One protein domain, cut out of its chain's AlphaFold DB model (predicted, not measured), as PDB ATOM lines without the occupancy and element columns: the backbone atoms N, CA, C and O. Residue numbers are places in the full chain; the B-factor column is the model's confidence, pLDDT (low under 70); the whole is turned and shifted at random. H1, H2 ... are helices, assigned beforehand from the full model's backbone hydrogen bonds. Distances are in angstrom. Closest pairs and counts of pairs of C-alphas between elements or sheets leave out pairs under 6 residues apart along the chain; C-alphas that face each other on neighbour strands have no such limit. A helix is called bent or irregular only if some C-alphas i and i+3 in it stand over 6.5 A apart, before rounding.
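What this domain is: This is residues 94 to 142 of the 142 residues of the protein "Aste57867_5468 protein" of Aphanomyces stellatus (UniProt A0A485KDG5). A long helix, H2, and a shorter one, H3, make an open V, meeting near the end of H2 and the beginning of H3, with H3 folding back from there. At the other end of H2 the short helix H1 makes a corner, and residues 94 to 99 and 101 to 108 stand free. The printed part has 49 residues, with three named helices in the order H1, H2, H3 and no named strand; its class is all helix. It is loose, with a radius of gyration of the C-alphas of 12.4 A, and elongated, spanning 36 by 22 by 19 A.

How they stand to each other: H2, residues 103 to 122, has a kink of 25 degrees near residue 116. It is only just irregular: C-alphas 115 and 118 are 6.8 A apart. H3, residues 126 to 137, forms a helical hairpin with H2, opposite ways at a steep tilt of 40 degrees. They touch through residues 116 to 120 of H2 and 126 to 130 of H3 alone; their closest C-alphas, those of Leu 120 and Pro 126, are 5.0 A apart. H1, residues 97 to 101, and H2 only just touch, with 3 pairs of C-alphas within 8 A, and only at the corner; H2 does this with residues 105 to 106 alone. Their closest C-alphas, those of Leu 100 and Thr 106, are 5.4 A apart. H1 and H3 are apart. O i to N i+4 pairs within hydrogen-bond range are 13 of 16 in H2, 7 of 8 in H3 and 0 of 1 in H1, where 2 of 2 O i to N i+3 pairs are within range.

Where its parts are: H2 runs 29.9 A from C-alpha 103 at (24.300, 44.710, 24.676) to C-alpha 122 at (22.077, 25.828, 1.546). H3 measures 16.6 A from first to last C-alpha and ends with C-alpha 137 at (33.907, 39.982, 8.250). H1, 7.1 A long, begins with C-alpha 97 at (29.403, 35.263, 30.423).

The domain as a whole: The two C-alphas farthest apart, those of Glu 98 and Pro 124, are 35.8 A apart. The printed part has no cut, and both links are tight. Mean pLDDT of the printed part is 70.8; residues 124 to 142 are under 70.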
ATOM      1  N   GLN A  94      35.502  28.564  27.678       71.00
ATOM      2  CA  GLN A  94      34.138  29.042  27.815       71.00
ATOM      3  C   GLN A  94      34.105  30.526  27.465       71.00
ATOM      4  O   GLN A  94      34.986  31.282  27.869       71.00
ATOM      5  N   LEU A  95      33.075  30.942  26.726       75.00
ATOM      6  CA  LEU A  95      32.770  32.357  26.530       75.00
ATOM      7  C   LEU A  95      32.578  33.015  27.910       75.00
ATOM      8  O   LEU A  95      31.700  32.555  28.652       75.00
ATOM      9  N   PRO A  96      33.342  34.067  28.262       82.69
ATOM     10  CA  PRO A  96      33.097  34.830  29.480       82.69
ATOM     11  C   PRO A  96      31.667  35.369  29.459       82.69
ATOM     12  O   PRO A  96      31.285  36.119  28.558       82.69
ATOM     13  N   LYS A  97      30.841  34.941  30.416       85.31
ATOM     14  CA  LYS A  97      29.403  35.263  30.423       85.31
ATOM     15  C   LYS A  97      29.162  36.755  30.639       85.31
ATOM     16  O   LYS A  97      28.128  37.270  30.233       85.31
ATOM     17  N   GLU A  98      30.129  37.441  31.229       89.94
ATOM     18  CA  GLU A  98      30.145  38.880  31.451       89.94
ATOM     19  C   GLU A  98      30.104  39.648  30.125       89.94
ATOM     20  O   GLU A  98      29.453  40.683  30.040       89.94
ATOM     21  N   LEU A  99      30.714  39.113  29.059       85.81
ATOM     22  CA  LEU A  99      30.647  39.728  27.730       85.81
ATOM     23  C   LEU A  99      29.229  39.701  27.154       85.81
ATOM     24  O   LEU A  99      28.857  40.610  26.422       85.81
ATOM     25  N   LEU A 100      28.409  38.712  27.524       87.69
ATOM     26  CA  LEU A 100      27.004  38.658  27.110       87.69
ATOM     27  C   LEU A 100      26.128  39.688  27.837       87.69
ATOM     28  O   LEU A 100      25.009  39.955  27.397       87.69
ATOM     29  N   ALA A 101      26.619  40.276  28.931       91.31
ATOM     30  CA  ALA A 101      25.940  41.383  29.594       91.31
ATOM     31  C   ALA A 101      26.089  42.706  28.821       91.31
ATOM     32  O   ALA A 101      25.309  43.626  29.059       91.31
ATOM     33  N   ILE A 102      27.057  42.801  27.900       94.81
ATOM     34  CA  ILE A 102      27.278  43.971  27.045       94.81
ATOM     35  C   ILE A 102      26.306  43.883  25.851       94.81
ATOM     36  O   ILE A 102      26.442  42.967  25.029       94.81
ATOM     37  N   PRO A 103      25.313  44.789  25.729       94.31
ATOM     38  CA  PRO A 103      24.300  44.710  24.676       94.31
ATOM     39  C   PRO A 103      24.891  44.729  23.268       94.31
ATOM     40  O   PRO A 103      24.406  44.014  22.397       94.31
ATOM     41  N   GLU A 104      25.949  45.507  23.046       91.75
ATOM     42  CA  GLU A 104      26.648  45.614  21.767       91.75
ATOM     43  C   GLU A 104      27.209  44.257  21.336       91.75
ATOM     44  O   GLU A 104      26.953  43.810  20.220       91.75
ATOM     45  N   VAL A 105      27.888  43.550  22.246       85.56
ATOM     46  CA  VAL A 105      28.453  42.219  21.984       85.56
ATOM     47  C   VAL A 105      27.343  41.226  21.645       85.56
ATOM     48  O   VAL A 105      27.406  40.538  20.626       85.56
ATOM     49  N   THR A 106      26.292  41.173  22.464       90.56
ATOM     50  CA  THR A 106      25.180  40.237  22.258       90.56
ATOM     51  C   THR A 106      24.423  40.522  20.961       90.56
ATOM     52  O   THR A 106      24.110  39.593  20.212       90.56
ATOM     53  N   ASN A 107      24.158  41.791  20.651       92.00
ATOM     54  CA  ASN A 107      23.474  42.183  19.422       92.00
ATOM     55  C   ASN A 107      24.294  41.822  18.182       92.00
ATOM     56  O   ASN A 107      23.725  41.280  17.232       92.00
ATOM     57  N   THR A 108      25.609  42.047  18.211       89.94
ATOM     58  CA  THR A 108      26.517  41.667  17.122       89.94
ATOM     59  C   THR A 108      26.525  40.155  16.912       89.94
ATOM     60  O   THR A 108      26.243  39.703  15.804       89.94
ATOM     61  N   ILE A 109      26.703  39.358  17.976       86.94
ATOM     62  CA  ILE A 109      26.671  37.886  17.891       86.94
ATOM     63  C   ILE A 109      25.352  37.398  17.273       86.94
ATOM     64  O   ILE A 109      25.346  36.536  16.392       86.94
ATOM     65  N   ILE A 110      24.215  37.944  17.719       89.94
ATOM     66  CA  ILE A 110      22.894  37.564  17.201       89.94
ATOM     67  C   ILE A 110      22.748  37.954  15.726       89.94
ATOM     68  O   ILE A 110      22.212  37.168  14.939       89.94
ATOM     69  N   ALA A 111      23.173  39.161  15.350       89.31
ATOM     70  CA  ALA A 111      23.079  39.657  13.982       89.31
ATOM     71  C   ALA A 111      23.927  38.810  13.022       89.31
ATOM     72  O   ALA A 111      23.412  38.350  11.998       89.31
ATOM     73  N   GLU A 112      25.175  38.516  13.389       84.12
ATOM     74  CA  GLU A 112      26.071  37.655  12.616       84.12
ATOM     75  C   GLU A 112      25.514  36.235  12.485       84.12
ATOM     76  O   GLU A 112      25.407  35.700  11.378       84.12
ATOM     77  N   ALA A 113      25.063  35.634  13.593       83.88
ATOM     78  CA  ALA A 113      24.473  34.299  13.580       83.88
ATOM     79  C   ALA A 113      23.244  34.229  12.657       83.88
ATOM     80  O   ALA A 113      23.108  33.288  11.868       83.88
ATOM     81  N   LYS A 114      22.368  35.244  12.695       87.88
ATOM     82  CA  LYS A 114      21.220  35.362  11.780       87.88
ATOM     83  C   LYS A 114      21.655  35.530  10.324       87.88
ATOM     84  O   LYS A 114      21.002  34.971   9.448       87.88
ATOM     85  N   GLY A 115      22.738  36.258  10.060       83.94
ATOM     86  CA  GLY A 115      23.300  36.430   8.719       83.94
ATOM     87  C   GLY A 115      23.962  35.166   8.159       83.94
ATOM     88  O   GLY A 115      23.955  34.946   6.943       83.94
ATOM     89  N   LEU A 116      24.509  34.312   9.026       80.19
ATOM     90  CA  LEU A 116      25.182  33.064   8.654       80.19
ATOM     91  C   LEU A 116      24.213  31.892   8.467       80.19
ATOM     92  O   LEU A 116      24.425  31.053   7.589       80.19
ATOM     93  N   LEU A 117      23.136  31.831   9.255       82.62
ATOM     94  CA  LEU A 117      22.224  30.683   9.290       82.62
ATOM     95  C   LEU A 117      21.594  30.325   7.923       82.62
ATOM     96  O   LEU A 117      21.550  29.135   7.599       82.62
ATOM     97  N   PRO A 118      21.144  31.278   7.079       83.50
ATOM     98  CA  PRO A 118      20.617  30.961   5.752       83.50
ATOM     99  C   PRO A 118      21.684  30.381   4.819       83.50
ATOM    100  O   PRO A 118      21.401  29.443   4.080       83.50
ATOM    101  N   VAL A 119      22.917  30.897   4.890       77.56
ATOM    102  CA  VAL A 119      24.051  30.450   4.063       77.56
ATOM    103  C   VAL A 119      24.455  29.026   4.428       77.56
ATOM    104  O   VAL A 119      24.704  28.205   3.548       77.56
ATOM    105  N   LEU A 120      24.475  28.713   5.725       74.19
ATOM    106  CA  LEU A 120      24.786  27.378   6.228       74.19
ATOM    107  C   LEU A 120      23.801  26.318   5.733       74.19
ATOM    108  O   LEU A 120      24.221  25.233   5.345       74.19
ATOM    109  N   ARG A 121      22.502  26.636   5.714       79.56
ATOM    110  CA  ARG A 121      21.439  25.690   5.335       79.56
ATOM    111  C   ARG A 121      21.491  25.247   3.876       79.56
ATOM    112  O   ARG A 121      21.009  24.165   3.566       79.56
ATOM    113  N   VAL A 122      22.038  26.080   2.996       81.44
ATOM    114  CA  VAL A 122      22.077  25.828   1.546       81.44
ATOM    115  C   VAL A 122      23.479  25.501   1.034       81.44
ATOM    116  O   VAL A 122      23.651  25.206  -0.146       81.44
ATOM    117  N   SER A 123      24.501  25.575   1.893       70.19
ATOM    118  CA  SER A 123      25.879  25.335   1.478       70.19
ATOM    119  C   SER A 123      26.153  23.832   1.356       70.19
ATOM    120  O   SER A 123      25.924  23.103   2.320       70.19
ATOM    121  N   PRO A 124      26.730  23.363   0.234       68.00
ATOM    122  CA  PRO A 124      27.159  21.971   0.090       68.00
ATOM    123  C   PRO A 124      28.323  21.620   1.027       68.00
ATOM    124  O   PRO A 124      28.526  20.456   1.343       68.00
ATOM    125  N   ASN A 125      29.065  22.632   1.495       64.69
ATOM    126  CA  ASN A 125      30.149  22.513   2.467       64.69
ATOM    127  C   ASN A 125      29.987  23.617   3.522       64.69
ATOM    128  O   ASN A 125      30.617  24.677   3.405       64.69
ATOM    129  N   PRO A 126      29.100  23.434   4.516       58.56
ATOM    130  CA  PRO A 126      28.777  24.473   5.488       58.56
ATOM    131  C   PRO A 126      30.032  24.959   6.220       58.56
ATOM    132  O   PRO A 126      30.305  26.154   6.188       58.56
ATOM    133  N   GLY A 127      30.877  24.046   6.716       52.97
ATOM    134  CA  GLY A 127      32.095  24.377   7.468       52.97
ATOM    135  C   GLY A 127      33.034  25.364   6.761       52.97
ATOM    136  O   GLY A 127      33.396  26.381   7.344       52.97
ATOM    137  N   VAL A 128      33.364  25.136   5.487       55.84
ATOM    138  CA  VAL A 128      34.369  25.929   4.748       55.84
ATOM    139  C   VAL A 128      33.926  27.381   4.517       55.84
ATOM    140  O   VAL A 128      34.743  28.301   4.578       55.84
ATOM    141  N   LYS A 129      32.628  27.621   4.281       52.78
ATOM    142  CA  LYS A 129      32.117  28.982   4.037       52.78
ATOM    143  C   LYS A 129      31.850  29.771   5.317       52.78
ATOM    144  O   LYS A 129      32.018  30.986   5.278       52.78
ATOM    145  N   THR A 130      31.497  29.119   6.430       50.66
ATOM    146  CA  THR A 130      31.323  29.807   7.727       50.66
ATOM    147  C   THR A 130      32.626  30.416   8.212       50.66
ATOM    148  O   THR A 130      32.663  31.612   8.468       50.66
ATOM    149  N   TRP A 131      33.706  29.629   8.261       47.88
ATOM    150  CA  TRP A 131      35.004  30.125   8.717       47.88
ATOM    151  C   TRP A 131      35.553  31.177   7.750       47.88
ATOM    152  O   TRP A 131      35.887  32.280   8.168       47.88
ATOM    153  N   GLY A 132      35.528  30.912   6.439       50.41
ATOM    154  CA  GLY A 132      36.012  31.871   5.442       50.41
ATOM    155  C   GLY A 132      35.224  33.189   5.371       50.41
ATOM    156  O   GLY A 132      35.769  34.183   4.904       50.41
ATOM    157  N   ARG A 133      33.949  33.227   5.786       50.59
ATOM    158  CA  ARG A 133      33.155  34.467   5.876       50.59
ATOM    159  C   ARG A 133      33.396  35.195   7.197       50.59
ATOM    160  O   ARG A 133      33.659  36.387   7.140       50.59
ATOM    161  N   LEU A 134      33.422  34.484   8.326       48.09
ATOM    162  CA  LEU A 134      33.736  35.067   9.634       48.09
ATOM    163  C   LEU A 134      35.128  35.723   9.634       48.09
ATOM    164  O   LEU A 134      35.273  36.856  10.064       48.09
ATOM    165  N   PHE A 135      36.141  35.073   9.046       48.84
ATOM    166  CA  PHE A 135      37.486  35.652   8.913       48.84
ATOM    167  C   PHE A 135      37.559  36.846   7.949       48.84
ATOM    168  O   PHE A 135      38.459  37.669   8.074       48.84
ATOM    169  N   ARG A 136      36.632  36.954   6.985       48.06
ATOM    170  CA  ARG A 136      36.525  38.130   6.105       48.06
ATOM    171  C   ARG A 136      35.744  39.271   6.753       48.06
ATOM    172  O   ARG A 136      36.043  40.418   6.463       48.06
ATOM    173  N   GLU A 137      34.752  38.978   7.588       43.47
ATOM    174  CA  GLU A 137      33.907  39.982   8.250       43.47
ATOM    175  C   GLU A 137      34.562  40.531   9.530       43.47
ATOM    176  O   GLU A 137      34.490  41.729   9.751       43.47
ATOM    177  N   LEU A 138      35.345  39.736  10.270       43.19
ATOM    178  CA  LEU A 138      36.232  40.215  11.352       43.19
ATOM    179  C   LEU A 138      37.436  41.048  10.853       43.19
ATOM    180  O   LEU A 138      38.256  41.482  11.656       43.19
ATOM    181  N   GLY A 139      37.573  41.201   9.532       36.22
ATOM    182  CA  GLY A 139      38.464  42.159   8.871       36.22
ATOM    183  C   GLY A 139      37.717  43.333   8.221       36.22
ATOM    184  O   GLY A 139      38.307  44.002   7.373       36.22
ATOM    185  N   ASN A 140      36.430  43.512   8.559       34.22
ATOM    186  CA  ASN A 140      35.568  44.623   8.152       34.22
ATOM    187  C   ASN A 140      34.731  45.198   9.324       34.22
ATOM    188  O   ASN A 140      33.667  45.771   9.072       34.22
ATOM    189  N   TYR A 141      35.147  45.025  10.583       33.28
ATOM    190  CA  TYR A 141      34.478  45.686  11.713       33.28
ATOM    191  C   TYR A 141      35.307  46.912  12.125       33.28
ATOM    192  O   TYR A 141      36.408  46.768  12.651       33.28
ATOM    193  N   GLU A 142      34.751  48.091  11.809       36.28
ATOM    194  CA  GLU A 142      35.272  49.452  12.050       36.28
ATOM    195  C   GLU A 142      35.807  49.711  13.468       36.28
ATOM    196  O   GLU A 142      35.174  49.256  14.450       36.28
TER     197      GLU A 142